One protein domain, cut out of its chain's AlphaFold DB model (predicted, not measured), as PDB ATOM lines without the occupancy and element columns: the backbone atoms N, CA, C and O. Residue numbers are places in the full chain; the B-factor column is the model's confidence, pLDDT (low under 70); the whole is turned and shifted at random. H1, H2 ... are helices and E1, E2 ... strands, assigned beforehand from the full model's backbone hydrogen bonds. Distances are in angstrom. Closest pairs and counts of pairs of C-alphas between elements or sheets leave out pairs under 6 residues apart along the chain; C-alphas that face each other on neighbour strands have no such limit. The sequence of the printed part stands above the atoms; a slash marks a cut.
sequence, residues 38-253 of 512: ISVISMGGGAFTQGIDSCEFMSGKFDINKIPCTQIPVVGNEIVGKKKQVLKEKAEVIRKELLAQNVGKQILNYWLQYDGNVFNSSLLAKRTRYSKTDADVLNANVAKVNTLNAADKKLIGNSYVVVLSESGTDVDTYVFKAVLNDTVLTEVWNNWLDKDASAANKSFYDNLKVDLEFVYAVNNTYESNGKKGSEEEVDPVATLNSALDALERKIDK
ATOM      1  N   ILE A  38      36.944 -14.880 -28.538       92.81
ATOM      2  CA  ILE A  38      38.313 -14.455 -28.837       92.81
ATOM      3  C   ILE A  38      39.129 -15.608 -29.428       92.81
ATOM      4  O   ILE A  38      39.056 -16.746 -28.964       92.81
ATOM      5  N   SER A  39      39.920 -15.299 -30.449       92.62
ATOM      6  CA  SER A  39      41.035 -16.117 -30.933       92.62
ATOM      7  C   SER A  39      42.333 -15.437 -30.533       92.62
ATOM      8  O   SER A  39      42.478 -14.241 -30.770       92.62
ATOM      9  N   VAL A  40      43.260 -16.171 -29.928       90.44
ATOM     10  CA  VAL A  40      44.529 -15.615 -29.443       90.44
ATOM     11  C   VAL A  40      45.660 -16.057 -30.365       90.44
ATOM     12  O   VAL A  40      45.734 -17.230 -30.721       90.44
ATOM     13  N   ILE A  41      46.509 -15.114 -30.769       90.81
ATOM     14  CA  ILE A  41      47.626 -15.318 -31.696       90.81
ATOM     15  C   ILE A  41      48.883 -14.685 -31.095       90.81
ATOM     16  O   ILE A  41      48.828 -13.558 -30.602       90.81
ATOM     17  N   SER A  42      50.019 -15.379 -31.154       89.56
ATOM     18  CA  SER A  42      51.326 -14.807 -30.808       89.56
ATOM     19  C   SER A  42      52.048 -14.271 -32.047       89.56
ATOM     20  O   SER A  42      52.002 -14.873 -33.120       89.56
ATOM     21  N   MET A  43      52.754 -13.154 -31.913       88.44
ATOM     22  CA  MET A  43      53.642 -12.618 -32.938       88.44
ATOM     23  C   MET A  43      55.098 -12.949 -32.596       88.44
ATOM     24  O   MET A  43      55.600 -12.521 -31.563       88.44
ATOM     25  N   GLY A  44      55.788 -13.667 -33.487       77.94
ATOM     26  CA  GLY A  44      57.209 -14.012 -33.327       77.94
ATOM     27  C   GLY A  44      57.513 -15.299 -32.559       77.94
ATOM     28  O   GLY A  44      58.681 -15.649 -32.410       77.94
ATOM     29  N   GLY A  45      56.489 -16.045 -32.142       68.69
ATOM     30  CA  GLY A  45      56.652 -17.294 -31.394       68.69
ATOM     31  C   GLY A  45      56.874 -17.071 -29.897       68.69
ATOM     32  O   GLY A  45      56.404 -16.076 -29.367       68.69
ATOM     33  N   GLY A  46      57.495 -18.023 -29.189       67.81
ATOM     34  CA  GLY A  46      57.855 -17.861 -27.768       67.81
ATOM     35  C   GLY A  46      56.840 -18.391 -26.744       67.81
ATOM     36  O   GLY A  46      55.970 -19.210 -27.074       67.81
ATOM     37  N   ALA A  47      56.974 -17.930 -25.493       63.69
ATOM     38  CA  ALA A  47      56.272 -18.441 -24.305       63.69
ATOM     39  C   ALA A  47      54.739 -18.341 -24.414       63.69
ATOM     40  O   ALA A  47      54.013 -19.215 -23.935       63.69
ATOM     41  N   PHE A  48      54.226 -17.333 -25.129       68.75
ATOM     42  CA  PHE A  48      52.787 -17.186 -25.368       68.75
ATOM     43  C   PHE A  48      52.184 -18.303 -26.204       68.75
ATOM     44  O   PHE A  48      51.027 -18.651 -25.997       68.75
ATOM     45  N   THR A  49      52.949 -18.902 -27.113       66.69
ATOM     46  CA  THR A  49      52.431 -19.968 -27.983       66.69
ATOM     47  C   THR A  49      52.024 -21.190 -27.165       66.69
ATOM     48  O   THR A  49      50.927 -21.712 -27.330       66.69
ATOM     49  N   GLN A  50      52.872 -21.587 -26.214       61.62
ATOM     50  CA  GLN A  50      52.616 -22.736 -25.343       61.62
ATOM     51  C   GLN A  50      51.426 -22.479 -24.400       61.62
ATOM     52  O   GLN A  50      50.623 -23.377 -24.143       61.62
ATOM     53  N   GLY A  51      51.270 -21.237 -23.925       59.88
ATOM     54  CA  GLY A  51      50.116 -20.818 -23.124       59.88
ATOM     55  C   GLY A  51      48.800 -20.760 -23.911       59.88
ATOM     56  O   GLY A  51      47.742 -21.070 -23.363       59.88
ATOM     57  N   ILE A  52      48.845 -20.407 -25.200       64.88
ATOM     58  CA  ILE A  52      47.668 -20.385 -26.081       64.88
ATOM     59  C   ILE A  52      47.153 -21.806 -26.327       64.88
ATOM     60  O   ILE A  52      45.943 -22.025 -26.268       64.88
ATOM     61  N   ASP A  53      48.035 -22.782 -26.539       59.88
ATOM     62  CA  ASP A  53      47.629 -24.157 -26.855       59.88
ATOM     63  C   ASP A  53      46.960 -24.877 -25.671       59.88
ATOM     64  O   ASP A  53      46.045 -25.688 -25.868       59.88
ATOM     65  N   SER A  54      47.345 -24.541 -24.433       57.09
ATOM     66  CA  SER A  54      46.754 -25.143 -23.234       57.09
ATOM     67  C   SER A  54      45.322 -24.665 -22.971       57.09
ATOM     68  O   SER A  54      44.534 -25.452 -22.464       57.09
ATOM     69  N   CYS A  55      44.930 -23.446 -23.386       52.34
ATOM     70  CA  CYS A  55      43.548 -22.911 -23.443       52.34
ATOM     71  C   CYS A  55      42.622 -23.137 -22.214       52.34
ATOM     72  O   CYS A  55      41.430 -22.834 -22.286       52.34
ATOM     73  N   GLU A  56      43.126 -23.641 -21.089       50.31
ATOM     74  CA  GLU A  56      42.376 -23.944 -19.861       50.31
ATOM     75  C   GLU A  56      42.121 -22.693 -18.999       50.31
ATOM     76  O   GLU A  56      41.393 -22.747 -18.011       50.31
ATOM     77  N   PHE A  57      42.684 -21.542 -19.384       49.34
ATOM     78  CA  PHE A  57      43.024 -20.474 -18.437       49.34
ATOM     79  C   PHE A  57      42.504 -19.065 -18.761       49.34
ATOM     80  O   PHE A  57      42.919 -18.079 -18.148       49.34
ATOM     81  N   MET A  58      41.560 -18.934 -19.687       55.94
ATOM     82  CA  MET A  58      40.981 -17.628 -20.005       55.94
ATOM     83  C   MET A  58      39.832 -17.304 -19.054       55.94
ATOM     84  O   MET A  58      39.039 -18.186 -18.713       55.94
ATOM     85  N   SER A  59      39.738 -16.039 -18.620       53.19
ATOM     86  CA  SER A  59      38.652 -15.584 -17.747       53.19
ATOM     87  C   SER A  59      37.309 -16.104 -18.259       53.19
ATOM     88  O   SER A  59      37.032 -16.069 -19.462       53.19
ATOM     89  N   GLY A  60      36.466 -16.589 -17.346       63.19
ATOM     90  CA  GLY A  60      35.201 -17.243 -17.674       63.19
ATOM     91  C   GLY A  60      34.220 -16.392 -18.481       63.19
ATOM     92  O   GLY A  60      33.141 -16.889 -18.737       63.19
ATOM     93  N   LYS A  61      34.578 -15.170 -18.890       79.69
ATOM     94  CA  LYS A  61      33.800 -14.152 -19.594       79.69
ATOM     95  C   LYS A  61      33.792 -14.269 -21.123       79.69
ATOM     96  O   LYS A  61      32.828 -13.826 -21.744       79.69
ATOM     97  N   PHE A  62      34.834 -14.838 -21.733       86.75
ATOM     98  CA  PHE A  62      34.932 -14.977 -23.192       86.75
ATOM     99  C   PHE A  62      34.788 -16.430 -23.630       86.75
ATOM    100  O   PHE A  62      35.151 -17.359 -22.909       86.75
ATOM    101  N   ASP A  63      34.254 -16.633 -24.826       86.69
ATOM    102  CA  ASP A  63      34.373 -17.908 -25.520       86.69
ATOM    103  C   ASP A  63      35.703 -17.969 -26.275       86.69
ATOM    104  O   ASP A  63      36.106 -16.992 -26.899       86.69
ATOM    105  N   ILE A  64      36.386 -19.113 -26.256       86.94
ATOM    106  CA  ILE A  64      37.674 -19.257 -26.947       86.94
ATOM    107  C   ILE A  64      37.492 -19.985 -28.272       86.94
ATOM    108  O   ILE A  64      36.950 -21.090 -28.320       86.94
ATOM    109  N   ASN A  65      37.946 -19.354 -29.350       90.31
ATOM    110  CA  ASN A  65      37.966 -19.911 -30.694       90.31
ATOM    111  C   ASN A  65      39.343 -20.511 -30.982       90.31
ATOM    112  O   ASN A  65      40.305 -19.772 -31.203       90.31
ATOM    113  N   LYS A  66      39.417 -21.845 -31.015       89.06
ATOM    114  CA  LYS A  66      40.635 -22.582 -31.372       89.06
ATOM    115  C   LYS A  66      40.763 -22.654 -32.893       89.06
ATOM    116  O   LYS A  66      40.179 -23.530 -33.524       89.06
ATOM    117  N   ILE A  67      41.476 -21.694 -33.469       91.62
ATOM    118  CA  ILE A  67      41.706 -21.601 -34.913       91.62
ATOM    119  C   ILE A  67      43.089 -22.161 -35.286       91.62
ATOM    120  O   ILE A  67      43.979 -22.153 -34.437       91.62
ATOM    121  N   PRO A  68      43.292 -22.627 -36.532       91.75
ATOM    122  CA  PRO A  68      44.589 -23.135 -36.985       91.75
ATOM    123  C   PRO A  68      45.759 -22.148 -36.855       91.75
ATOM    124  O   PRO A  68      46.868 -22.553 -36.526       91.75
ATOM    125  N   CYS A  69      45.540 -20.857 -37.119       91.62
ATOM    126  CA  CYS A  69      46.566 -19.829 -36.972       91.62
ATOM    127  C   CYS A  69      46.678 -19.400 -35.505       91.62
ATOM    128  O   CYS A  69      45.846 -18.642 -35.011       91.62
ATOM    129  N   THR A  70      47.724 -19.870 -34.826       88.69
ATOM    130  CA  THR A  70      48.085 -19.475 -33.452       88.69
ATOM    131  C   THR A  70      49.312 -18.563 -33.404       88.69
ATOM    132  O   THR A  70      49.608 -17.974 -32.363       88.69
ATOM    133  N   GLN A  71      50.012 -18.405 -34.531       90.00
ATOM    134  CA  GLN A  71      51.209 -17.581 -34.652       90.00
ATOM    135  C   GLN A  71      51.252 -16.820 -35.979       90.00
ATOM    136  O   GLN A  71      50.812 -17.330 -37.011       90.00
ATOM    137  N   ILE A  72      51.846 -15.627 -35.949       91.31
ATOM    138  CA  ILE A  72      52.243 -14.854 -37.132       91.31
ATOM    139  C   ILE A  72      53.719 -14.436 -37.025       91.31
ATOM    140  O   ILE A  72      54.243 -14.322 -35.909       91.31
ATOM    141  N   PRO A  73      54.417 -14.205 -38.153       88.94
ATOM    142  CA  PRO A  73      55.773 -13.666 -38.122       88.94
ATOM    143  C   PRO A  73      55.812 -12.297 -37.433       88.94
ATOM    144  O   PRO A  73      54.814 -11.577 -37.391       88.94
ATOM    145  N   VAL A  74      56.981 -11.921 -36.911       84.25
ATOM    146  CA  VAL A  74      57.208 -10.549 -36.436       84.25
ATOM    147  C   VAL A  74      57.043  -9.597 -37.612       84.25
ATOM    148  O   VAL A  74      57.742  -9.720 -38.618       84.25
ATOM    149  N   VAL A  75      56.115  -8.652 -37.482       80.88
ATOM    150  CA  VAL A  75      55.820  -7.667 -38.522       80.88
ATOM    151  C   VAL A  75      55.837  -6.247 -37.964       80.88
ATOM    152  O   VAL A  75      55.442  -5.992 -36.826       80.88
ATOM    153  N   GLY A  76      56.264  -5.311 -38.810       68.25
ATOM    154  CA  GLY A  76      56.431  -3.904 -38.458       68.25
ATOM    155  C   GLY A  76      57.833  -3.609 -37.927       68.25
ATOM    156  O   GLY A  76      58.322  -4.269 -37.015       68.25
ATOM    157  N   ASN A  77      58.479  -2.601 -38.511       63.47
ATOM    158  CA  ASN A  77      59.741  -2.067 -37.998       63.47
ATOM    159  C   ASN A  77      59.487  -1.232 -36.735       63.47
ATOM    160  O   ASN A  77      58.345  -0.892 -36.425       63.47
ATOM    161  N   GLU A  78      60.552  -0.848 -36.035       64.69
ATOM    162  CA  GLU A  78      60.471   0.139 -34.959       64.69
ATOM    163  C   GLU A  78      59.921   1.466 -35.520       64.69
ATOM    164  O   GLU A  78      60.554   2.125 -36.347       64.69
ATOM    165  N   ILE A  79      58.698   1.835 -35.128       62.53
ATOM    166  CA  ILE A  79      58.049   3.072 -35.579       62.53
ATOM    167  C   ILE A  79      58.294   4.147 -34.523       62.53
ATOM    168  O   ILE A  79      57.773   4.077 -33.408       62.53
ATOM    169  N   VAL A  80      59.059   5.177 -34.882       62.28
ATOM    170  CA  VAL A  80      59.326   6.326 -34.009       62.28
ATOM    171  C   VAL A  80      58.239   7.382 -34.215       62.28
ATOM    172  O   VAL A  80      58.092   7.940 -35.299       62.28
ATOM    173  N   GLY A  81      57.465   7.685 -33.172       68.88
ATOM    174  CA  GLY A  81      56.397   8.683 -33.257       68.88
ATOM    175  C   GLY A  81      55.544   8.782 -31.994       68.88
ATOM    176  O   GLY A  81      55.835   8.184 -30.960       68.88
ATOM    177  N   LYS A  82      54.444   9.543 -32.060       70.75
ATOM    178  CA  LYS A  82      53.479   9.610 -30.947       70.75
ATOM    179  C   LYS A  82      52.844   8.228 -30.736       70.75
ATOM    180  O   LYS A  82      52.291   7.669 -31.680       70.75
ATOM    181  N   LYS A  83      52.814   7.731 -29.490       68.88
ATOM    182  CA  LYS A  83      52.353   6.370 -29.114       68.88
ATOM    183  C   LYS A  83      51.046   5.926 -29.799       68.88
ATOM    184  O   LYS A  83      50.935   4.799 -30.259       68.88
ATOM    185  N   LYS A  84      50.055   6.818 -29.929       68.06
ATOM    186  CA  LYS A  84      48.763   6.510 -30.579       68.06
ATOM    187  C   LYS A  84      48.863   6.288 -32.097       68.06
ATOM    188  O   LYS A  84      48.081   5.515 -32.636       68.06
ATOM    189  N   GLN A  85      49.769   6.990 -32.775       71.81
ATOM    190  CA  GLN A  85      50.006   6.838 -34.213       71.81
ATOM    191  C   GLN A  85      50.777   5.544 -34.492       71.81
ATOM    192  O   GLN A  85      50.331   4.741 -35.303       71.81
ATOM    193  N   VAL A  86      51.833   5.300 -33.711       73.94
ATOM    194  CA  VAL A  86      52.641   4.070 -33.730       73.94
ATOM    195  C   VAL A  86      51.763   2.818 -33.624       73.94
ATOM    196  O   VAL A  86      51.851   1.923 -34.461       73.94
ATOM    197  N   LEU A  87      50.848   2.783 -32.647       72.50
ATOM    198  CA  LEU A  87      49.951   1.639 -32.447       72.50
ATOM    199  C   LEU A  87      49.000   1.404 -33.629       72.50
ATOM    200  O   LEU A  87      48.696   0.256 -33.937       72.50
ATOM    201  N   LYS A  88      48.525   2.463 -34.297       78.62
ATOM    202  CA  LYS A  88      47.636   2.327 -35.461       78.62
ATOM    203  C   LYS A  88      48.376   1.816 -36.693       78.62
ATOM    204  O   LYS A  88      47.867   0.944 -37.384       78.62
ATOM    205  N   GLU A  89      49.562   2.349 -36.963       83.94
ATOM    206  CA  GLU A  89      50.370   1.929 -38.109       83.94
ATOM    207  C   GLU A  89      50.819   0.471 -37.954       83.94
ATOM    208  O   GLU A  89      50.651  -0.326 -38.877       83.94
ATOM    209  N   LYS A  90      51.277   0.085 -36.754       87.31
ATOM    210  CA  LYS A  90      51.609  -1.310 -36.433       87.31
ATOM    211  C   LYS A  90      50.380  -2.226 -36.537       87.31
ATOM    212  O   LYS A  90      50.485  -3.310 -37.105       87.31
ATOM    213  N   ALA A  91      49.202  -1.776 -36.093       91.56
ATOM    214  CA  ALA A  91      47.960  -2.538 -36.235       91.56
ATOM    215  C   ALA A  91      47.581  -2.822 -37.699       91.56
ATOM    216  O   ALA A  91      47.143  -3.930 -37.994       91.56
ATOM    217  N   GLU A  92      47.774  -1.878 -38.626       92.31
ATOM    218  CA  GLU A  92      47.490  -2.114 -40.052       92.31
ATOM    219  C   GLU A  92      48.449  -3.127 -40.687       92.31
ATOM    220  O   GLU A  92      48.036  -3.931 -41.525       92.31
ATOM    221  N   VAL A  93      49.722  -3.125 -40.285       92.62
ATOM    222  CA  VAL A  93      50.684  -4.137 -40.749       92.62
ATOM    223  C   VAL A  93      50.291  -5.523 -40.234       92.62
ATOM    224  O   VAL A  93      50.212  -6.462 -41.023       92.62
ATOM    225  N   ILE A  94      49.963  -5.637 -38.941       94.50
ATOM    226  CA  ILE A  94      49.473  -6.887 -38.341       94.50
ATOM    227  C   ILE A  94      48.197  -7.355 -39.049       94.50
ATOM    228  O   ILE A  94      48.090  -8.518 -39.428       94.50
ATOM    229  N   ARG A  95      47.243  -6.450 -39.294       96.12
ATOM    230  CA  ARG A  95      45.995  -6.760 -39.999       96.12
ATOM    231  C   ARG A  95      46.252  -7.384 -41.369       96.12
ATOM    232  O   ARG A  95      45.611  -8.378 -41.697       96.12
ATOM    233  N   LYS A  96      47.180  -6.836 -42.161       95.75
ATOM    234  CA  LYS A  96      47.525  -7.394 -43.482       95.75
ATOM    235  C   LYS A  96      48.030  -8.831 -43.384       95.75
ATOM    236  O   LYS A  96      47.605  -9.661 -44.183       95.75
ATOM    237  N   GLU A  97      48.868  -9.127 -42.394       96.00
ATOM    238  CA  GLU A  97      49.358 -10.489 -42.159       96.00
ATOM    239  C   GLU A  97      48.211 -11.432 -41.760       96.00
ATOM    240  O   GLU A  97      48.038 -12.495 -42.352       96.00
ATOM    241  N   LEU A  98      47.337 -11.012 -40.840       97.19
ATOM    242  CA  LEU A  98      46.165 -11.802 -40.443       97.19
ATOM    243  C   LEU A  98      45.220 -12.096 -41.626       97.19
ATOM    244  O   LEU A  98      44.642 -13.184 -41.712       97.19
ATOM    245  N   LEU A  99      45.057 -11.140 -42.547       97.06
ATOM    246  CA  LEU A  99      44.265 -11.322 -43.766       97.06
ATOM    247  C   LEU A  99      44.935 -12.288 -44.749       97.06
ATOM    248  O   LEU A  99      44.239 -13.127 -45.325       97.06
ATOM    249  N   ALA A 100      46.262 -12.227 -44.905       96.06
ATOM    250  CA  ALA A 100      47.017 -13.171 -45.732       96.06
ATOM    251  C   ALA A 100      46.846 -14.619 -45.235       96.06
ATOM    252  O   ALA A 100      46.634 -15.532 -46.034       96.06
ATOM    253  N   GLN A 101      46.811 -14.807 -43.913       96.12
ATOM    254  CA  GLN A 101      46.551 -16.096 -43.260       96.12
ATOM    255  C   GLN A 101      45.053 -16.481 -43.221       96.12
ATOM    256  O   GLN A 101      44.686 -17.543 -42.714       96.12
ATOM    257  N   ASN A 102      44.155 -15.648 -43.763       96.44
ATOM    258  CA  ASN A 102      42.696 -15.828 -43.742       96.44
ATOM    259  C   ASN A 102      42.108 -16.034 -42.327       96.44
ATOM    260  O   ASN A 102      41.134 -16.772 -42.159       96.44
ATOM    261  N   VAL A 103      42.656 -15.372 -41.302       97.56
ATOM    262  CA  VAL A 103      42.254 -15.561 -39.891       97.56
ATOM    263  C   VAL A 103      40.752 -15.346 -39.671       97.56
ATOM    264  O   VAL A 103      40.104 -16.148 -38.998       97.56
ATOM    265  N   GLY A 104      40.152 -14.323 -40.291       96.94
ATOM    266  CA  GLY A 104      38.706 -14.089 -40.194       96.94
ATOM    267  C   GLY A 104      37.870 -15.270 -40.713       96.94
ATOM    268  O   GLY A 104      36.847 -15.624 -40.125       96.94
ATOM    269  N   LYS A 105      38.325 -15.933 -41.784       96.31
ATOM    270  CA  LYS A 105      37.663 -17.121 -42.340       96.31
ATOM    271  C   LYS A 105      37.840 -18.333 -41.430       96.31
ATOM    272  O   LYS A 105      36.901 -19.105 -41.268       96.31
ATOM    273  N   GLN A 106      39.001 -18.477 -40.794       97.00
ATOM    274  CA  GLN A 106      39.238 -19.538 -39.813       97.00
ATOM    275  C   GLN A 106      38.301 -19.418 -38.601       97.00
ATOM    276  O   GLN A 106      37.770 -20.426 -38.137       97.00
ATOM    277  N   ILE A 107      38.031 -18.195 -38.133       96.94
ATOM    278  CA  ILE A 107      37.032 -17.932 -37.085       96.94
ATOM    279  C   ILE A 107      35.639 -18.391 -37.525       96.94
ATOM    280  O   ILE A 107      34.943 -19.065 -36.763       96.94
ATOM    281  N   LEU A 108      35.230 -18.044 -38.748       95.56
ATOM    282  CA  LEU A 108      33.935 -18.465 -39.285       95.56
ATOM    283  C   LEU A 108      33.848 -19.995 -39.408       95.56
ATOM    284  O   LEU A 108      32.866 -20.584 -38.960       95.56
ATOM    285  N   ASN A 109      34.898 -20.645 -39.923       95.81
ATOM    286  CA  ASN A 109      34.993 -22.106 -39.992       95.81
ATOM    287  C   ASN A 109      34.850 -22.747 -38.607       95.81
ATOM    288  O   ASN A 109      34.172 -23.763 -38.481       95.81
ATOM    289  N   TYR A 110      35.456 -22.154 -37.573       95.19
ATOM    290  CA  TYR A 110      35.360 -22.655 -36.204       95.19
ATOM    291  C   TYR A 110      33.919 -22.604 -35.681       95.19
ATOM    292  O   TYR A 110      33.418 -23.607 -35.177       95.19
ATOM    293  N   TRP A 111      33.231 -21.470 -35.849       92.50
ATOM    294  CA  TRP A 111      31.824 -21.309 -35.458       92.50
ATOM    295  C   TRP A 111      30.891 -22.306 -36.141       92.50
ATOM    296  O   TRP A 111      30.001 -22.856 -35.494       92.50
ATOM    297  N   LEU A 112      31.116 -22.531 -37.436       92.00
ATOM    298  CA  LEU A 112      30.336 -23.446 -38.267       92.00
ATOM    299  C   LEU A 112      30.818 -24.896 -38.183       92.00
ATOM    300  O   LEU A 112      30.266 -25.743 -38.879       92.00
ATOM    301  N   GLN A 113      31.862 -25.173 -37.392       91.69
ATOM    302  CA  GLN A 113      32.534 -26.472 -37.304       91.69
ATOM    303  C   GLN A 113      32.739 -27.120 -38.685       91.69
ATOM    304  O   GLN A 113      32.430 -28.295 -38.880       91.69
ATOM    305  N   TYR A 114      33.209 -26.319 -39.645       93.12
ATOM    306  CA  TYR A 114      33.380 -26.739 -41.032       93.12
ATOM    307  C   TYR A 114      34.474 -27.801 -41.135       93.12
ATOM    308  O   TYR A 114      35.620 -27.547 -40.762       93.12
ATOM    309  N   ASP A 115      34.130 -28.970 -41.672       89.69
ATOM    310  CA  ASP A 115      35.055 -30.100 -41.840       89.69
ATOM    311  C   ASP A 115      35.774 -30.113 -43.202       89.69
ATOM    312  O   ASP A 115      36.559 -31.015 -43.492       89.69
ATOM    313  N   GLY A 116      35.518 -29.102 -44.037       89.69
ATOM    314  CA  GLY A 116      35.994 -29.030 -45.418       89.69
ATOM    315  C   GLY A 116      34.931 -29.393 -46.453       89.69
ATOM    316  O   GLY A 116      35.158 -29.150 -47.638       89.69
ATOM    317  N   ASN A 117      33.773 -29.914 -46.038       88.19
ATOM    318  CA  ASN A 117      32.630 -30.193 -46.905       88.19
ATOM    319  C   ASN A 117      31.300 -29.677 -46.355       88.19
ATOM    320  O   ASN A 117      30.575 -29.044 -47.115       88.19
ATOM    321  N   VAL A 118      30.991 -29.901 -45.077       90.31
ATOM    322  CA  VAL A 118      29.694 -29.543 -44.481       90.31
ATOM    323  C   VAL A 118      29.848 -28.708 -43.214       90.31
ATOM    324  O   VAL A 118      30.868 -28.753 -42.524       90.31
ATOM    325  N   PHE A 119      28.814 -27.932 -42.898       90.25
ATOM    326  CA  PHE A 119      28.702 -27.190 -41.646       90.25
ATOM    327  C   PHE A 119      27.984 -27.997 -40.565       90.25
ATOM    328  O   PHE A 119      27.083 -28.793 -40.831       90.25
ATOM    329  N   ASN A 120      28.333 -27.713 -39.313       85.19
ATOM    330  CA  ASN A 120      27.680 -28.238 -38.127       85.19
ATOM    331  C   ASN A 120      27.385 -27.106 -37.125       85.19
ATOM    332  O   ASN A 120      28.254 -26.336 -36.723       85.19
ATOM    333  N   SER A 121      26.125 -27.011 -36.698       78.75
ATOM    334  CA  SER A 121      25.630 -25.965 -35.797       78.75
ATOM    335  C   SER A 121      25.736 -26.318 -34.308       78.75
ATOM    336  O   SER A 121      25.236 -25.574 -33.465       78.75
ATOM    337  N   SER A 122      26.388 -27.427 -33.943       81.38
ATOM    338  CA  SER A 122      26.453 -27.897 -32.551       81.38
ATOM    339  C   SER A 122      27.171 -26.904 -31.634       81.38
ATOM    340  O   SER A 122      26.698 -26.644 -30.523       81.38
ATOM    341  N   LEU A 123      28.278 -26.307 -32.091       85.12
ATOM    342  CA  LEU A 123      28.979 -25.261 -31.341       85.12
ATOM    343  C   LEU A 123      28.103 -24.022 -31.149       85.12
ATOM    344  O   LEU A 123      28.019 -23.507 -30.032       85.12
ATOM    345  N   LEU A 124      27.429 -23.574 -32.211       82.62
ATOM    346  CA  LEU A 124      26.505 -22.448 -32.158       82.62
ATOM    347  C   LEU A 124      25.381 -22.721 -31.152       82.62
ATOM    348  O   LEU A 124      25.224 -21.975 -30.196       82.62
ATOM    349  N   ALA A 125      24.691 -23.858 -31.264       76.69
ATOM    350  CA  ALA A 125      23.632 -24.249 -30.336       76.69
ATOM    351  C   ALA A 125      24.123 -24.378 -28.881       76.69
ATOM    352  O   ALA A 125      23.376 -24.112 -27.934       76.69
ATOM    353  N   LYS A 126      25.373 -24.808 -28.666       80.81
ATOM    354  CA  LYS A 126      25.998 -24.841 -27.336       80.81
ATOM    355  C   LYS A 126      26.225 -23.427 -26.799       80.81
ATOM    356  O   LYS A 126      25.816 -23.143 -25.676       80.81
ATOM    357  N   ARG A 127      26.844 -22.546 -27.587       82.44
ATOM    358  CA  ARG A 127      27.174 -21.179 -27.166       82.44
ATOM    359  C   ARG A 127      25.951 -20.283 -27.053       82.44
ATOM    360  O   ARG A 127      25.891 -19.542 -26.092       82.44
ATOM    361  N   THR A 128      24.937 -20.426 -27.901       76.88
ATOM    362  CA  THR A 128      23.665 -19.696 -27.775       76.88
ATOM    363  C   THR A 128      22.914 -20.069 -26.497       76.88
ATOM    364  O   THR A 128      22.293 -19.216 -25.874       76.88
ATOM    365  N   ARG A 129      22.981 -21.333 -26.050       73.25
ATOM    366  CA  ARG A 129      22.442 -21.722 -24.732       73.25
ATOM    367  C   ARG A 129      23.268 -21.135 -23.591       73.25
ATOM    368  O   ARG A 129      22.704 -20.658 -22.618       73.25
ATOM    369  N   TYR A 130      24.592 -21.144 -23.728       72.81
ATOM    370  CA  TYR A 130      25.494 -20.650 -22.692       72.81
ATOM    371  C   TYR A 130      25.563 -19.117 -22.620       72.81
ATOM    372  O   TYR A 130      25.808 -18.576 -21.557       72.81
ATOM    373  N   SER A 131      25.352 -18.384 -23.709       70.62
ATOM    374  CA  SER A 131      25.501 -16.925 -23.749       70.62
ATOM    375  C   SER A 131      24.322 -16.178 -23.145       70.62
ATOM    376  O   SER A 131      24.469 -15.005 -22.819       70.62
ATOM    377  N   LYS A 132      23.159 -16.830 -23.037       68.38
ATOM    378  CA  LYS A 132      21.999 -16.251 -22.370       68.38
ATOM    379  C   LYS A 132      22.334 -16.070 -20.895       68.38
ATOM    380  O   LYS A 132      22.765 -17.022 -20.234       68.38
ATOM    381  N   THR A 133      22.151 -14.851 -20.397       60.84
ATOM    382  CA  THR A 133      22.025 -14.656 -18.955       60.84
ATOM    383  C   THR A 133      20.724 -15.307 -18.498       60.84
ATOM    384  O   THR A 133      19.794 -15.477 -19.291       60.84
ATOM    385  N   ASP A 134      20.624 -15.662 -17.223       55.44
ATOM    386  CA  ASP A 134      19.386 -16.208 -16.659       55.44
ATOM    387  C   ASP A 134      18.199 -15.253 -16.906       55.44
ATOM    388  O   ASP A 134      17.091 -15.685 -17.223       55.44
ATOM    389  N   ALA A 135      18.454 -13.938 -16.877       51.00
ATOM    390  CA  ALA A 135      17.475 -12.912 -17.232       51.00
ATOM    391  C   ALA A 135      17.029 -12.995 -18.708       51.00
ATOM    392  O   ALA A 135      15.847 -12.827 -19.008       51.00
ATOM    393  N   ASP A 136      17.939 -13.306 -19.636       58.69
ATOM    394  CA  ASP A 136      17.605 -13.489 -21.053       58.69
ATOM    395  C   ASP A 136      16.816 -14.780 -21.296       58.69
ATOM    396  O   ASP A 136      15.955 -14.805 -22.172       58.69
ATOM    397  N   VAL A 137      17.077 -15.854 -20.538       55.69
ATOM    398  CA  VAL A 137      16.329 -17.122 -20.645       55.69
ATOM    399  C   VAL A 137      14.860 -16.921 -20.272       55.69
ATOM    400  O   VAL A 137      13.989 -17.347 -21.031       55.69
ATOM    401  N   LEU A 138      14.585 -16.209 -19.175       48.88
ATOM    402  CA  LEU A 138      13.222 -15.874 -18.743       48.88
ATOM    403  C   LEU A 138      12.464 -15.055 -19.804       48.88
ATOM    404  O   LEU A 138      11.278 -15.289 -20.035       48.88
ATOM    405  N   ASN A 139      13.165 -14.163 -20.509       46.00
ATOM    406  CA  ASN A 139      12.596 -13.346 -21.584       46.00
ATOM    407  C   ASN A 139      12.456 -14.098 -22.929       46.00
ATOM    408  O   ASN A 139      11.645 -13.713 -23.771       46.00
ATOM    409  N   ALA A 140      13.233 -15.162 -23.163       46.22
ATOM    410  CA  ALA A 140      13.409 -15.782 -24.483       46.22
ATOM    411  C   ALA A 140      12.505 -16.993 -24.790       46.22
ATOM    412  O   ALA A 140      12.677 -17.611 -25.844       46.22
ATOM    413  N   ASN A 141      11.531 -17.339 -23.945       40.88
ATOM    414  CA  ASN A 141      10.626 -18.484 -24.157       40.88
ATOM    415  C   ASN A 141       9.636 -18.345 -25.347       40.88
ATOM    416  O   ASN A 141       8.654 -19.080 -25.413       40.88
ATOM    417  N   VAL A 142       9.875 -17.449 -26.319       37.84
ATOM    418  CA  VAL A 142       8.871 -17.054 -27.332       37.84
ATOM    419  C   VAL A 142       9.229 -17.380 -28.796       37.84
ATOM    420  O   VAL A 142       8.350 -17.288 -29.645       37.84
ATOM    421  N   ALA A 143      10.434 -17.835 -29.168       35.62
ATOM    422  CA  ALA A 143      10.696 -18.100 -30.598       35.62
ATOM    423  C   ALA A 143      11.694 -19.231 -30.894       35.62
ATOM    424  O   ALA A 143      12.868 -19.164 -30.532       35.62
ATOM    425  N   LYS A 144      11.234 -20.247 -31.639       37.50
ATOM    426  CA  LYS A 144      12.055 -21.247 -32.344       37.50
ATOM    427  C   LYS A 144      11.839 -21.072 -33.847       37.50
ATOM    428  O   LYS A 144      10.703 -21.211 -34.287       37.50
ATOM    429  N   VAL A 145      12.889 -20.821 -34.634       44.12
ATOM    430  CA  VAL A 145      12.808 -20.851 -36.110       44.12
ATOM    431  C   VAL A 145      14.117 -21.373 -36.721       44.12
ATOM    432  O   VAL A 145      15.198 -21.063 -36.230       44.12
ATOM    433  N   ASN A 146      13.986 -22.133 -37.816       46.09
ATOM    434  CA  ASN A 146      15.022 -22.767 -38.650       46.09
ATOM    435  C   ASN A 146      15.826 -21.779 -39.535       46.09
ATOM    436  O   ASN A 146      16.029 -22.016 -40.722       46.09
ATOM    437  N   THR A 147      16.275 -20.656 -38.977       57.28
ATOM    438  CA  THR A 147      17.227 -19.719 -39.610       57.28
ATOM    439  C   THR A 147      18.300 -19.352 -38.588       57.28
ATOM    440  O   THR A 147      18.032 -19.467 -37.391       57.28
ATOM    441  N   LEU A 148      19.487 -18.896 -39.022       64.12
ATOM    442  CA  LEU A 148      20.402 -18.170 -38.126       64.12
ATOM    443  C   LEU A 148      19.617 -17.011 -37.510       64.12
ATOM    444  O   LEU A 148      19.345 -16.005 -38.175       64.12
ATOM    445  N   ASN A 149      19.197 -17.184 -36.260       70.19
ATOM    446  CA  ASN A 149      18.359 -16.202 -35.599       70.19
ATOM    447  C   ASN A 149      19.207 -14.960 -35.266       70.19
ATOM    448  O   ASN A 149      20.438 -14.963 -35.359       70.19
ATOM    449  N   ALA A 150      18.551 -13.870 -34.872       72.12
ATOM    450  CA  ALA A 150      19.255 -12.631 -34.552       72.12
ATOM    451  C   ALA A 150      20.293 -12.800 -33.421       72.12
ATOM    452  O   ALA A 150      21.309 -12.110 -33.424       72.12
ATOM    453  N   ALA A 151      20.072 -13.714 -32.468       74.38
ATOM    454  CA  ALA A 151      21.021 -13.975 -31.385       74.38
ATOM    455  C   ALA A 151      22.274 -14.704 -31.896       74.38
ATOM    456  O   ALA A 151      23.391 -14.317 -31.560       74.38
ATOM    457  N   ASP A 152      22.103 -15.691 -32.773       78.81
ATOM    458  CA  ASP A 152      23.205 -16.432 -33.380       78.81
ATOM    459  C   ASP A 152      24.107 -15.507 -34.207       78.81
ATOM    460  O   ASP A 152      25.331 -15.523 -34.051       78.81
ATOM    461  N   LYS A 153      23.507 -14.634 -35.031       83.00
ATOM    462  CA  LYS A 153      24.256 -13.634 -35.810       83.00
ATOM    463  C   LYS A 153      25.047 -12.688 -34.909       83.00
ATOM    464  O   LYS A 153      26.225 -12.440 -35.164       83.00
ATOM    465  N   LYS A 154      24.444 -12.222 -33.808       85.31
ATOM    466  CA  LYS A 154      25.125 -11.373 -32.817       85.31
ATOM    467  C   LYS A 154      26.314 -12.075 -32.165       85.31
ATOM    468  O   LYS A 154      27.349 -11.436 -31.991       85.31
ATOM    469  N   LEU A 155      26.193 -13.353 -31.804       86.62
ATOM    470  CA  LEU A 155      27.287 -14.112 -31.186       86.62
ATOM    471  C   LEU A 155      28.464 -14.282 -32.144       86.62
ATOM    472  O   LEU A 155      29.597 -13.960 -31.785       86.62
ATOM    473  N   ILE A 156      28.189 -14.708 -33.379       91.00
ATOM    474  CA  ILE A 156      29.221 -14.870 -34.410       91.00
ATOM    475  C   ILE A 156      29.880 -13.515 -34.717       91.00
ATOM    476  O   ILE A 156      31.109 -13.416 -34.755       91.00
ATOM    477  N   GLY A 157      29.082 -12.451 -34.845       92.19
ATOM    478  CA  GLY A 157      29.549 -11.083 -35.078       92.19
ATOM    479  C   GLY A 157      30.365 -10.470 -33.931       92.19
ATOM    480  O   GLY A 157      31.081  -9.489 -34.144       92.19
ATOM    481  N   ASN A 158      30.316 -11.043 -32.723       92.75
ATOM    482  CA  ASN A 158      31.134 -10.643 -31.569       92.75
ATOM    483  C   ASN A 158      32.419 -11.478 -31.453       92.75
ATOM    484  O   ASN A 158      32.855 -11.808 -30.347       92.75
ATOM    485  N   SER A 159      33.027 -11.812 -32.592       95.62
ATOM    486  CA  SER A 159      34.309 -12.516 -32.650       95.62
ATOM    487  C   SER A 159      35.473 -11.545 -32.805       95.62
ATOM    488  O   SER A 159      35.469 -10.687 -33.689       95.62
ATOM    489  N   TYR A 160      36.490 -11.713 -31.968       96.38
ATOM    490  CA  TYR A 160      37.685 -10.883 -31.940       96.38
ATOM    491  C   TYR A 160      38.950 -11.734 -32.080       96.38
ATOM    492  O   TYR A 160      38.987 -12.896 -31.685       96.38
ATOM    493  N   VAL A 161      39.999 -11.129 -32.620       96.38
ATOM    494  CA  VAL A 161      41.363 -11.655 -32.646       96.38
ATOM    495  C   VAL A 161      42.189 -10.827 -31.673       96.38
ATOM    496  O   VAL A 161      42.173  -9.600 -31.747       96.38
ATOM    497  N   VAL A 162      42.905 -11.492 -30.774       93.88
ATOM    498  CA  VAL A 162      43.838 -10.893 -29.822       93.88
ATOM    499  C   VAL A 162      45.243 -11.313 -30.231       93.88
ATOM    500  O   VAL A 162      45.562 -12.497 -30.191       93.88
ATOM    501  N   VAL A 163      46.071 -10.356 -30.644       92.81
ATOM    502  CA  VAL A 163      47.462 -10.599 -31.043       92.81
ATOM    503  C   VAL A 163      48.390 -10.089 -29.953       92.81
ATOM    504  O   VAL A 163      48.375  -8.891 -29.663       92.81
ATOM    505  N   LEU A 164      49.196 -10.977 -29.372       89.12
ATOM    506  CA  LEU A 164      50.264 -10.612 -28.443       89.12
ATOM    507  C   LEU A 164      51.571 -10.419 -29.209       89.12
ATOM    508  O   LEU A 164      51.957 -11.257 -30.017       89.12
ATOM    509  N   SER A 165      52.246  -9.307 -28.949       86.06
ATOM    510  CA  SER A 165      53.529  -8.935 -29.531       86.06
ATOM    511  C   SER A 165      54.520  -8.704 -28.405       86.06
ATOM    512  O   SER A 165      54.421  -7.704 -27.693       86.06
ATOM    513  N   GLU A 166      55.511  -9.579 -28.297       79.19
ATOM    514  CA  GLU A 166      56.646  -9.387 -27.397       79.19
ATOM    515  C   GLU A 166      57.419  -8.110 -27.780       79.19
ATOM    516  O   GLU A 166      57.656  -7.845 -28.962       79.19
ATOM    517  N   SER A 167      57.762  -7.277 -26.796       69.62
ATOM    518  CA  SER A 167      58.469  -6.004 -26.994       69.62
ATOM    519  C   SER A 167      59.421  -5.714 -25.829       69.62
ATOM    520  O   SER A 167      59.176  -4.839 -24.996       69.62
ATOM    521  N   GLY A 168      60.539  -6.440 -25.767       73.56
ATOM    522  CA  GLY A 168      61.530  -6.275 -24.700       73.56
ATOM    523  C   GLY A 168      60.989  -6.767 -23.360       73.56
ATOM    524  O   GLY A 168      60.768  -7.962 -23.208       73.56
ATOM    525  N   THR A 169      60.774  -5.860 -22.400       71.94
ATOM    526  CA  THR A 169      60.197  -6.161 -21.071       71.94
ATOM    527  C   THR A 169      58.677  -6.013 -21.011       71.94
ATOM    528  O   THR A 169      58.084  -6.222 -19.954       71.94
ATOM    529  N   ASP A 170      58.042  -5.640 -22.120       81.50
ATOM    530  CA  ASP A 170      56.600  -5.451 -22.207       81.50
ATOM    531  C   ASP A 170      55.994  -6.300 -23.330       81.50
ATOM    532  O   ASP A 170      56.680  -6.813 -24.218       81.50
ATOM    533  N   VAL A 171      54.670  -6.389 -23.302       83.94
ATOM    534  CA  VAL A 171      53.833  -7.009 -24.318       83.94
ATOM    535  C   VAL A 171      52.859  -5.973 -24.848       83.94
ATOM    536  O   VAL A 171      52.083  -5.371 -24.101       83.94
ATOM    537  N   ASP A 172      52.867  -5.791 -26.163       87.94
ATOM    538  CA  ASP A 172      51.796  -5.093 -26.855       87.94
ATOM    539  C   ASP A 172      50.690  -6.093 -27.198       87.94
ATOM    540  O   ASP A 172      50.942  -7.123 -27.819       87.94
ATOM    541  N   THR A 173      49.445  -5.772 -26.857       90.19
ATOM    542  CA  THR A 173      48.282  -6.595 -27.204       90.19
ATOM    543  C   THR A 173      47.349  -5.818 -28.121       90.19
ATOM    544  O   THR A 173      46.835  -4.766 -27.737       90.19
ATOM    545  N   TYR A 174      47.099  -6.350 -29.316       93.69
ATOM    546  CA  TYR A 174      46.231  -5.762 -30.339       93.69
ATOM    547  C   TYR A 174      44.927  -6.542 -30.443       93.69
ATOM    548  O   TYR A 174      44.933  -7.769 -30.465       93.69
ATOM    549  N   VAL A 175      43.807  -5.832 -30.556       96.31
ATOM    550  CA  VAL A 175      42.486  -6.430 -30.748       96.31
ATOM    551  C   VAL A 175      41.933  -6.040 -32.105       96.31
ATOM    552  O   VAL A 175      41.816  -4.853 -32.418       96.31
ATOM    553  N   PHE A 176      41.522  -7.046 -32.868       97.50
ATOM    554  CA  PHE A 176      40.794  -6.895 -34.119       97.50
ATOM    555  C   PHE A 176      39.421  -7.548 -33.999       97.50
ATOM    556  O   PHE A 176      39.272  -8.553 -33.314       97.50
ATOM    557  N   LYS A 177      38.407  -7.000 -34.660       97.31
ATOM    558  CA  LYS A 177      37.071  -7.590 -34.754       97.31
ATOM    559  C   LYS A 177      36.909  -8.244 -36.119       97.31
ATOM    560  O   LYS A 177      37.207  -7.612 -37.126       97.31
ATOM    561  N   ALA A 178      36.416  -9.478 -36.164       97.62
ATOM    562  CA  ALA A 178      36.053 -10.103 -37.430       97.62
ATOM    563  C   ALA A 178      34.798  -9.443 -38.012       97.62
ATOM    564  O   ALA A 178      33.782  -9.313 -37.324       97.62
ATOM    565  N   VAL A 179      34.857  -9.038 -39.283       96.81
ATOM    566  CA  VAL A 179      33.745  -8.391 -39.995       96.81
ATOM    567  C   VAL A 179      32.741  -9.457 -40.444       96.81
ATOM    568  O   VAL A 179      32.614  -9.799 -41.616       96.81
ATOM    569  N   LEU A 180      32.034 -10.016 -39.464       94.12
ATOM    570  CA  LEU A 180      30.962 -11.000 -39.619       94.12
ATOM    571  C   LEU A 180      29.617 -10.316 -39.354       94.12
ATOM    572  O   LEU A 180      28.922 -10.621 -38.388       94.12
ATOM    573  N   ASN A 181      29.311  -9.307 -40.168       89.38
ATOM    574  CA  ASN A 181      28.072  -8.541 -40.058       89.38
ATOM    575  C   ASN A 181      26.865  -9.329 -40.600       89.38
ATOM    576  O   ASN A 181      27.010 -10.387 -41.218       89.38
ATOM    577  N   ASP A 182      25.664  -8.792 -40.381       86.81
ATOM    578  CA  ASP A 182      24.419  -9.446 -40.788       86.81
ATOM    579  C   ASP A 182      24.368  -9.749 -42.289       86.81
ATOM    580  O   ASP A 182      23.820 -10.785 -42.665       86.81
ATOM    581  N   THR A 183      24.966  -8.907 -43.137       89.75
ATOM    582  CA  THR A 183      25.049  -9.136 -44.587       89.75
ATOM    583  C   THR A 183      25.866 -10.389 -44.891       89.75
ATOM    584  O   THR A 183      25.332 -11.332 -45.470       89.75
ATOM    585  N   VAL A 184      27.116 -10.451 -44.414       91.69
ATOM    586  CA  VAL A 184      28.017 -11.598 -44.634       91.69
ATOM    587  C   VAL A 184      27.391 -12.891 -44.110       91.69
ATOM    588  O   VAL A 184      27.373 -13.905 -44.804       91.69
ATOM    589  N   LEU A 185      26.826 -12.868 -42.901       90.06
ATOM    590  CA  LEU A 185      26.221 -14.061 -42.301       90.06
ATOM    591  C   LEU A 185      24.940 -14.501 -43.014       90.06
ATOM    592  O   LEU A 185      24.640 -15.692 -43.052       90.06
ATOM    593  N   THR A 186      24.190 -13.564 -43.597       88.44
ATOM    594  CA  THR A 186      23.017 -13.892 -44.415       88.44
ATOM    595  C   THR A 186      23.433 -14.540 -45.733       88.44
ATOM    596  O   THR A 186      22.827 -15.530 -46.131       88.44
ATOM    597  N   GLU A 187      24.497 -14.060 -46.381       89.81
ATOM    598  CA  GLU A 187      25.024 -14.693 -47.597       89.81
ATOM    599  C   GLU A 187      25.581 -16.098 -47.332       89.81
ATOM    600  O   GLU A 187      25.324 -17.017 -48.111       89.81
ATOM    601  N   VAL A 188      26.287 -16.289 -46.211       90.81
ATOM    602  CA  VAL A 188      26.749 -17.612 -45.755       90.81
ATOM    603  C   VAL A 188      25.570 -18.551 -45.519       90.81
ATOM    604  O   VAL A 188      25.623 -19.705 -45.930       90.81
ATOM    605  N   TRP A 189      24.494 -18.065 -44.898       86.06
ATOM    606  CA  TRP A 189      23.292 -18.865 -44.661       86.06
ATOM    607  C   TRP A 189      22.577 -19.257 -45.957       86.06
ATOM    608  O   TRP A 189      22.176 -20.404 -46.119       86.06
ATOM    609  N   ASN A 190      22.449 -18.327 -46.904       88.19
ATOM    610  CA  ASN A 190      21.839 -18.603 -48.206       88.19
ATOM    611  C   ASN A 190      22.660 -19.601 -49.039       88.19
ATOM    612  O   ASN A 190      22.123 -20.233 -49.944       88.19
ATOM    613  N   ASN A 191      23.949 -19.748 -48.723       90.38
ATOM    614  CA  ASN A 191      24.863 -20.701 -49.339       90.38
ATOM    615  C   ASN A 191      25.313 -21.790 -48.357       90.38
ATOM    616  O   ASN A 191      26.483 -22.177 -48.351       90.38
ATOM    617  N   TRP A 192      24.393 -22.252 -47.509       88.06
ATOM    618  CA  TRP A 192      24.688 -23.259 -46.497       88.06
ATOM    619  C   TRP A 192      25.266 -24.539 -47.114       88.06
ATOM    620  O   TRP A 192      24.783 -25.022 -48.138       88.06
ATOM    621  N   LEU A 193      26.297 -25.093 -46.474       90.56
ATOM    622  CA  LEU A 193      26.924 -26.347 -46.880       90.56
ATOM    623  C   LEU A 193      26.378 -27.502 -46.040       90.56
ATOM    624  O   LEU A 193      26.878 -27.788 -44.952       90.56
ATOM    625  N   ASP A 194      25.334 -28.154 -46.537       87.19
ATOM    626  CA  ASP A 194      24.866 -29.455 -46.063       87.19
ATOM    627  C   ASP A 194      25.272 -30.576 -47.039       87.19
ATOM    628  O   ASP A 194      26.098 -30.386 -47.931       87.19
ATOM    629  N   LYS A 195      24.722 -31.779 -46.841       85.75
ATOM    630  CA  LYS A 195      25.044 -32.949 -47.671       85.75
ATOM    631  C   LYS A 195      24.580 -32.808 -49.124       85.75
ATOM    632  O   LYS A 195      25.142 -33.487 -49.979       85.75
ATOM    633  N   ASP A 196      23.594 -31.951 -49.379       86.94
ATOM    634  CA  ASP A 196      22.953 -31.763 -50.682       86.94
ATOM    635  C   ASP A 196      23.371 -30.430 -51.340       86.94
ATOM    636  O   ASP A 196      22.876 -30.070 -52.411       86.94
ATOM    637  N   ALA A 197      24.298 -29.693 -50.717       89.06
ATOM    638  CA  ALA A 197      24.756 -28.394 -51.182       89.06
ATOM    639  C   ALA A 197      25.372 -28.459 -52.586       89.06
ATOM    640  O   ALA A 197      26.161 -29.347 -52.924       89.06
ATOM    641  N   SER A 198      25.045 -27.467 -53.416       91.69
ATOM    642  CA  SER A 198      25.546 -27.410 -54.788       91.69
ATOM    643  C   SER A 198      27.029 -27.024 -54.844       91.69
ATOM    644  O   SER A 198      27.568 -26.352 -53.959       91.69
ATOM    645  N   ALA A 199      27.684 -27.347 -55.963       93.06
ATOM    646  CA  ALA A 199      29.047 -26.894 -56.238       93.06
ATOM    647  C   ALA A 199      29.183 -25.355 -56.208       93.06
ATOM    648  O   ALA A 199      30.240 -24.836 -55.846       93.06
ATOM    649  N   ALA A 200      28.114 -24.619 -56.541       94.06
ATOM    650  CA  ALA A 200      28.093 -23.161 -56.464       94.06
ATOM    651  C   ALA A 200      28.131 -22.662 -55.012       94.06
ATOM    652  O   ALA A 200      28.866 -21.720 -54.721       94.06
ATOM    653  N   ASN A 201      27.420 -23.328 -54.090       92.88
ATOM    654  CA  ASN A 201      27.477 -22.997 -52.663       92.88
ATOM    655  C   ASN A 201      28.897 -23.200 -52.119       92.88
ATOM    656  O   ASN A 201      29.434 -22.318 -51.446       92.88
ATOM    657  N   LYS A 202      29.535 -24.328 -52.470       93.00
ATOM    658  CA  LYS A 202      30.920 -24.619 -52.068       93.00
ATOM    659  C   LYS A 202      31.894 -23.577 -52.621       93.00
ATOM    660  O   LYS A 202      32.670 -23.008 -51.862       93.00
ATOM    661  N   SER A 203      31.792 -23.259 -53.912       94.75
ATOM    662  CA  SER A 203      32.635 -22.246 -54.556       94.75
ATOM    663  C   SER A 203      32.475 -20.857 -53.925       94.75
ATOM    664  O   SER A 203      33.470 -20.179 -53.671       94.75
ATOM    665  N   PHE A 204      31.243 -20.436 -53.610       94.69
ATOM    666  CA  PHE A 204      31.004 -19.194 -52.873       94.69
ATOM    667  C   PHE A 204      31.737 -19.205 -51.526       94.69
ATOM    668  O   PHE A 204      32.487 -18.277 -51.214       94.69
ATOM    669  N   TYR A 205      31.555 -20.266 -50.733       94.88
ATOM    670  CA  TYR A 205      32.139 -20.331 -49.401       94.88
ATOM    671  C   TYR A 205      33.668 -20.420 -49.431       94.88
ATOM    672  O   TYR A 205      34.313 -19.750 -48.625       94.88
ATOM    673  N   ASP A 206      34.255 -21.189 -50.344       93.50
ATOM    674  CA  ASP A 206      35.711 -21.336 -50.466       93.50
ATOM    675  C   ASP A 206      36.389 -20.006 -50.855       93.50
ATOM    676  O   ASP A 206      37.500 -19.715 -50.406       93.50
ATOM    677  N   ASN A 207      35.695 -19.152 -51.617       94.62
ATOM    678  CA  ASN A 207      36.191 -17.834 -52.024       94.62
ATOM    679  C   ASN A 207      35.863 -16.699 -51.037       94.62
ATOM    680  O   ASN A 207      36.451 -15.618 -51.135       94.62
ATOM    681  N   LEU A 208      34.958 -16.917 -50.077       95.31
ATOM    682  CA  LEU A 208      34.556 -15.898 -49.107       95.31
ATOM    683  C   LEU A 208      35.750 -15.434 -48.259       95.31
ATOM    684  O   LEU A 208      36.366 -16.217 -47.529       95.31
ATOM    685  N   LYS A 209      36.010 -14.125 -48.289       94.31
ATOM    686  CA  LYS A 209      36.976 -13.450 -47.419       94.31
ATOM    687  C   LYS A 209      36.251 -12.760 -46.273       94.31
ATOM    688  O   LYS A 209      35.215 -12.136 -46.469       94.31
ATOM    689  N   VAL A 210      36.820 -12.868 -45.080       96.62
ATOM    690  CA  VAL A 210      36.322 -12.191 -43.881       96.62
ATOM    691  C   VAL A 210      37.374 -11.179 -43.466       96.62
ATOM    692  O   VAL A 210      38.504 -11.560 -43.151       96.62
ATOM    693  N   ASP A 211      37.000  -9.906 -43.498       96.88
ATOM    694  CA  ASP A 211      37.881  -8.813 -43.106       96.88
ATOM    695  C   ASP A 211      38.026  -8.727 -41.574       96.88
ATOM    696  O   ASP A 211      37.269  -9.340 -40.813       96.88
ATOM    697  N   LEU A 212      39.010  -7.959 -41.116       97.38
ATOM    698  CA  LEU A 212      39.304  -7.681 -39.718       97.38
ATOM    699  C   LEU A 212      39.393  -6.168 -39.505       97.38
ATOM    700  O   LEU A 212      40.128  -5.487 -40.208       97.38
ATOM    701  N   GLU A 213      38.710  -5.636 -38.499       95.81
ATOM    702  CA  GLU A 213      38.769  -4.217 -38.134       95.81
ATOM    703  C   GLU A 213      39.600  -4.023 -36.868       95.81
ATOM    704  O   GLU A 213      39.364  -4.692 -35.865       95.81
ATOM    705  N   PHE A 214      40.555  -3.090 -36.875       94.94
ATOM    706  CA  PHE A 214      41.294  -2.750 -35.660       94.94
ATOM    707  C   PHE A 214      40.377  -2.084 -34.624       94.94
ATOM    708  O   PHE A 214      39.702  -1.097 -34.917       94.94
ATOM    709  N   VAL A 215      40.391  -2.598 -33.393       94.44
ATOM    710  CA  VAL A 215      39.557  -2.107 -32.290       94.44
ATOM    711  C   VAL A 215      40.377  -1.254 -31.332       94.44
ATOM    712  O   VAL A 215      40.074  -0.080 -31.108       94.44
ATOM    713  N   TYR A 216      41.402  -1.848 -30.722       93.19
ATOM    714  CA  TYR A 216      42.214  -1.184 -29.709       93.19
ATOM    715  C   TYR A 216      43.534  -1.924 -29.485       93.19
ATOM    716  O   TYR A 216      43.653  -3.102 -29.819       93.19
ATOM    717  N   ALA A 217      44.508  -1.244 -28.880       91.25
ATOM    718  CA  ALA A 217      45.745  -1.861 -28.424       91.25
ATOM    719  C   ALA A 217      46.131  -1.362 -27.030       91.25
ATOM    720  O   ALA A 217      45.907  -0.196 -26.684       91.25
ATOM    721  N   VAL A 218      46.710  -2.250 -26.233       89.25
ATOM    722  CA  VAL A 218      47.280  -1.950 -24.916       89.25
ATOM    723  C   VAL A 218      48.722  -2.424 -24.865       89.25
ATOM    724  O   VAL A 218      49.159  -3.206 -25.701       89.25
ATOM    725  N   ASN A 219      49.450  -1.914 -23.887       87.62
ATOM    726  CA  ASN A 219      50.820  -2.288 -23.601       87.62
ATOM    727  C   ASN A 219      50.890  -2.523 -22.089       87.62
ATOM    728  O   ASN A 219      50.388  -1.690 -21.323       87.62
ATOM    729  N   ASN A 220      51.417  -3.674 -21.688       84.75
ATOM    730  CA  ASN A 220      51.555  -4.084 -20.296       84.75
ATOM    731  C   ASN A 220      52.854  -4.862 -20.105       84.75
ATOM    732  O   ASN A 220      53.334  -5.512 -21.027       84.75
ATOM    733  N   THR A 221      53.399  -4.809 -18.898       85.00
ATOM    734  CA  THR A 221      54.587  -5.575 -18.519       85.00
ATOM    735  C   THR A 221      54.251  -7.063 -18.406       85.00
ATOM    736  O   THR A 221      53.085  -7.428 -18.212       85.00
ATOM    737  N   TYR A 222      55.267  -7.912 -18.561       82.06
ATOM    738  CA  TYR A 222      55.151  -9.338 -18.270       82.06
ATOM    739  C   TYR A 222      54.805  -9.579 -16.801       82.06
ATOM    740  O   TYR A 222      55.372  -8.958 -15.904       82.06
ATOM    741  N   GLU A 223      53.904 -10.524 -16.570       82.00
ATOM    742  CA  GLU A 223      53.702 -11.132 -15.259       82.00
ATOM    743  C   GLU A 223      54.687 -12.300 -15.104       82.00
ATOM    744  O   GLU A 223      55.065 -12.922 -16.101       82.00
ATOM    745  N   SER A 224      55.112 -12.612 -13.879       74.94
ATOM    746  CA  SER A 224      56.057 -13.701 -13.606       74.94
ATOM    747  C   SER A 224      55.506 -14.711 -12.602       74.94
ATOM    748  O   SER A 224      54.822 -14.363 -11.638       74.94
ATOM    749  N   ASN A 225      55.863 -15.982 -12.794       66.88
ATOM    750  CA  ASN A 225      55.567 -17.085 -11.877       66.88
ATOM    751  C   ASN A 225      56.635 -17.189 -10.770       66.88
ATOM    752  O   ASN A 225      57.147 -18.262 -10.457       66.88
ATOM    753  N   GLY A 226      57.032 -16.064 -10.174       56.28
ATOM    754  CA  GLY A 226      58.109 -16.031  -9.185       56.28
ATOM    755  C   GLY A 226      57.641 -16.247  -7.741       56.28
ATOM    756  O   GLY A 226      57.028 -15.363  -7.140       56.28
ATOM    757  N   LYS A 227      58.048 -17.358  -7.104       50.84
ATOM    758  CA  LYS A 227      58.365 -17.327  -5.660       50.84
ATOM    759  C   LYS A 227      59.727 -16.641  -5.527       50.84
ATOM    760  O   LYS A 227      60.652 -17.022  -6.233       50.84
ATOM    761  N   LYS A 228      59.869 -15.663  -4.622       41.19
ATOM    762  CA  LYS A 228      61.152 -14.969  -4.366       41.19
ATOM    763  C   LYS A 228      62.319 -15.973  -4.289       41.19
ATOM    764  O   LYS A 228      62.375 -16.734  -3.323       41.19
ATOM    765  N   GLY A 229      63.241 -15.940  -5.261       47.16
ATOM    766  CA  GLY A 229      64.511 -16.683  -5.230       47.16
ATOM    767  C   GLY A 229      64.797 -17.693  -6.357       47.16
ATOM    768  O   GLY A 229      65.849 -18.321  -6.294       47.16
ATOM    769  N   SER A 230      63.932 -17.866  -7.364       51.62
ATOM    770  CA  SER A 230      64.232 -18.643  -8.589       51.62
ATOM    771  C   SER A 230      64.389 -17.736  -9.816       51.62
ATOM    772  O   SER A 230      63.974 -16.579  -9.761       51.62
ATOM    773  N   GLU A 231      64.964 -18.248 -10.915       54.56
ATOM    774  CA  GLU A 231      64.885 -17.580 -12.226       54.56
ATOM    775  C   GLU A 231      63.407 -17.268 -12.525       54.56
ATOM    776  O   GLU A 231      62.551 -18.151 -12.443       54.56
ATOM    777  N   GLU A 232      63.087 -15.989 -12.734       59.59
ATOM    778  CA  GLU A 232      61.711 -15.536 -12.951       59.59
ATOM    779  C   GLU A 232      61.260 -15.948 -14.355       59.59
ATOM    780  O   GLU A 232      61.652 -15.346 -15.352       59.59
ATOM    781  N   GLU A 233      60.430 -16.988 -14.434       70.31
ATOM    782  CA  GLU A 233      59.770 -17.376 -15.677       70.31
ATOM    783  C   GLU A 233      58.536 -16.493 -15.905       70.31
ATOM    784  O   GLU A 233      57.726 -16.279 -14.994       70.31
ATOM    785  N   VAL A 234      58.398 -15.970 -17.125       76.25
ATOM    786  CA  VAL A 234      57.206 -15.238 -17.566       76.25
ATOM    787  C   VAL A 234      55.975 -16.131 -17.408       76.25
ATOM    788  O   VAL A 234      56.006 -17.291 -17.800       76.25
ATOM    789  N   ASP A 235      54.882 -15.581 -16.883       80.62
ATOM    790  CA  ASP A 235      53.557 -16.198 -16.880       80.62
ATOM    791  C   ASP A 235      52.728 -15.651 -18.059       80.62
ATOM    792  O   ASP A 235      52.175 -14.542 -17.979       80.62
ATOM    793  N   PRO A 236      52.585 -16.407 -19.165       77.81
ATOM    794  CA  PRO A 236      51.834 -15.953 -20.329       77.81
ATOM    795  C   PRO A 236      50.341 -15.770 -20.040       77.81
ATOM    796  O   PRO A 236      49.694 -14.898 -20.623       77.81
ATOM    797  N   VAL A 237      49.788 -16.577 -19.129       78.69
ATOM    798  CA  VAL A 237      48.370 -16.562 -18.763       78.69
ATOM    799  C   VAL A 237      48.055 -15.326 -17.936       78.69
ATOM    800  O   VAL A 237      47.098 -14.608 -18.244       78.69
ATOM    801  N   ALA A 238      48.842 -15.055 -16.893       81.00
ATOM    802  CA  ALA A 238      48.658 -13.848 -16.092       81.00
ATOM    803  C   ALA A 238      48.869 -12.590 -16.947       81.00
ATOM    804  O   ALA A 238      48.048 -11.671 -16.889       81.00
ATOM    805  N   THR A 239      49.878 -12.593 -17.823       83.38
ATOM    806  CA  THR A 239      50.155 -11.478 -18.740       83.38
ATOM    807  C   THR A 239      48.974 -11.201 -19.679       83.38
ATOM    808  O   THR A 239      48.539 -10.054 -19.813       83.38
ATOM    809  N   LEU A 240      48.390 -12.240 -20.288       84.19
ATOM    810  CA  LEU A 240      47.211 -12.103 -21.148       84.19
ATOM    811  C   LEU A 240      45.975 -11.637 -20.363       84.19
ATOM    812  O   LEU A 240      45.246 -10.761 -20.828       84.19
ATOM    813  N   ASN A 241      45.740 -12.165 -19.159       83.94
ATOM    814  CA  ASN A 241      44.630 -11.718 -18.312       83.94
ATOM    815  C   ASN A 241      44.772 -10.238 -17.907       83.94
ATOM    816  O   ASN A 241      43.784  -9.502 -17.936       83.94
ATOM    817  N   SER A 242      45.991  -9.781 -17.608       85.00
ATOM    818  CA  SER A 242      46.304  -8.373 -17.321       85.00
ATOM    819  C   SER A 242      45.994  -7.471 -18.528       85.00
ATOM    820  O   SER A 242      45.313  -6.442 -18.400       85.00
ATOM    821  N   ALA A 243      46.380  -7.905 -19.734       87.75
ATOM    822  CA  ALA A 243      46.062  -7.214 -20.982       87.75
ATOM    823  C   ALA A 243      44.545  -7.142 -21.242       87.75
ATOM    824  O   ALA A 243      44.012  -6.072 -21.552       87.75
ATOM    825  N   LEU A 244      43.824  -8.258 -21.070       88.31
ATOM    826  CA  LEU A 244      42.367  -8.307 -21.221       88.31
ATOM    827  C   LEU A 244      41.660  -7.396 -20.215       88.31
ATOM    828  O   LEU A 244      40.779  -6.631 -20.603       88.31
ATOM    829  N   ASP A 245      42.093  -7.376 -18.953       85.88
ATOM    830  CA  ASP A 245      41.550  -6.470 -17.940       85.88
ATOM    831  C   ASP A 245      41.712  -4.994 -18.333       85.88
ATOM    832  O   ASP A 245      40.828  -4.169 -18.064       85.88
ATOM    833  N   ALA A 246      42.822  -4.643 -18.993       88.19
ATOM    834  CA  ALA A 246      43.037  -3.311 -19.544       88.19
ATOM    835  C   ALA A 246      42.143  -3.007 -20.753       88.19
ATOM    836  O   ALA A 246      41.582  -1.907 -20.837       88.19
ATOM    837  N   LEU A 247      41.974  -3.974 -21.654       89.88
ATOM    838  CA  LEU A 247      41.138  -3.858 -22.847       89.88
ATOM    839  C   LEU A 247      39.648  -3.752 -22.507       89.88
ATOM    840  O   LEU A 247      38.954  -2.918 -23.083       89.88
ATOM    841  N   GLU A 248      39.155  -4.492 -21.517       88.31
ATOM    842  CA  GLU A 248      37.755  -4.442 -21.067       88.31
ATOM    843  C   GLU A 248      37.339  -3.058 -20.530       88.31
ATOM    844  O   GLU A 248      36.177  -2.656 -20.627       88.31
ATOM    845  N   ARG A 249      38.289  -2.265 -20.017       86.69
ATOM    846  CA  ARG A 249      38.032  -0.863 -19.635       86.69
ATOM    847  C   ARG A 249      37.811   0.054 -20.843       86.69
ATOM    848  O   ARG A 249      37.282   1.157 -20.670       86.69
ATOM    849  N   LYS A 250      38.264  -0.354 -22.031       89.38
ATOM    850  CA  LYS A 250      38.301   0.449 -23.264       89.38
ATOM    851  C   LYS A 250      37.294  -0.019 -24.313       89.38
ATOM    852  O   LYS A 250      36.733   0.826 -25.004       89.38
ATOM    853  N   ILE A 251      37.044  -1.322 -24.411       90.62
ATOM    854  CA  ILE A 251      36.139  -1.926 -25.390       90.62
ATOM    855  C   ILE A 251      34.749  -2.059 -24.762       90.62
ATOM    856  O   ILE A 251      34.503  -2.953 -23.958       90.62
ATOM    857  N   ASP A 252      33.832  -1.164 -25.137       88.19
ATOM    858  CA  ASP A 252      32.478  -1.093 -24.562       88.19
ATOM    859  C   ASP A 252      31.709  -2.416 -24.676       88.19
ATOM    860  O   ASP A 252      31.095  -2.862 -23.713       88.19
ATOM    861  N   LYS A 253      31.822  -3.102 -25.822       88.31
ATOM    862  CA  LYS A 253      31.139  -4.382 -26.063       88.31
ATOM    863  C   LYS A 253      31.610  -5.509 -25.136       88.31
ATOM    864  O   LYS A 253      30.922  -6.515 -25.003       88.31
TER     865      LYS A 253
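What this domain is: This is residues 38 to 253 of the 512 residues of an uncharacterized protein of Prevotella sp. S7-1-8 (UniProt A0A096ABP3). A strongly twisted sheet of four strands, E1 to E4, lies between helices, with H2 and H3 over one face and H1 and H9 over the other, as three layers. Beyond the end of the sheet where E2 begins and E3 ends, the smaller helices H4 to H8 form a loose group, with H5 farthest out and residues 141 to 146 sticking out. The 216 printed residues, with nine named helices and four named strands, run E1 H1 H2 H3 H4 H5 H6 E2 E3 H7 H8 E4 H9; the sheet, order E1 E2 E3 E4, is mixed, and so is the class. The whole is compact, with a radius of gyration of the C-alphas of 19.0 A, yet elongated, spanning 60 by 39 by 30 A.

Where its parts are: E1, residues 38 to 43, begins at C-alpha 38 (38.313, -14.455, -28.837). H1 is residues 47 to 54, H2 83 to 100 and 26.2 A long, H3 103 to 111, H4 122 to 131, H5 134 to 139, and H6 150 to 157. E2, residues 159 to 167, spans 25.7 A, and E3, 170 to 178, 26.0 A. H7 is residues 182 to 190, H8 199 to 207, and E4 212 to 221, 26.2 A. H9, residues 236 to 248, spans 18.2 A and ends at C-alpha 248 (37.755, -4.442, -21.067).

How they stand to each other: E1 and E2 are parallel, with N 41 and O 162 2.8 A apart; with H1 to H6 between them they form a strand-helix-strand unit, two parallel neighbour strands joined through helices. E2 and E3 are an antiparallel hairpin, N 163 to O 174 2.8 A. E4 is antiparallel to E3, N 173 to O 218 2.8 A, and bends by 59 degrees at residue 215. H2 is on the sheet at a height of 8.2 A; its closest C-alphas with E4 are Ala 91 and Phe 214, 6.7 A. H3 is 9.4 A over the sheet. H9, on the opposite face to H2, has a height of 7.9 A. H1, on the same face as H9, touches it with Phe 48 and Pro 236 closest, C-alphas 5.3 A apart, about perpendicular at 87 degrees. H4 touches H6, closest C-alphas Thr 128 and Asp 152, 6.5 A. H6 and H7 only just touch, with 3 pairs of C-alphas within 8 A, closest Lys 153 and Asp 182. H7 and H8 are close but not clearly touching, and H5 touches no helix. Helix packing is mostly crossed. Every O i to N i+4 pair is within hydrogen-bond range in each helix but H2, 13 of 14.

The domain as a whole: The C-alphas farthest apart, Ser 198 and Gly 229, are 63.9 A apart. The printed part has no cut. The links H1 to H2 and E4 to H9 are long. Mean pLDDT of the printed part is 80.9; it is under 70 in 50 residues, among them 45 to 60, 132 to 148 and 225 to 232.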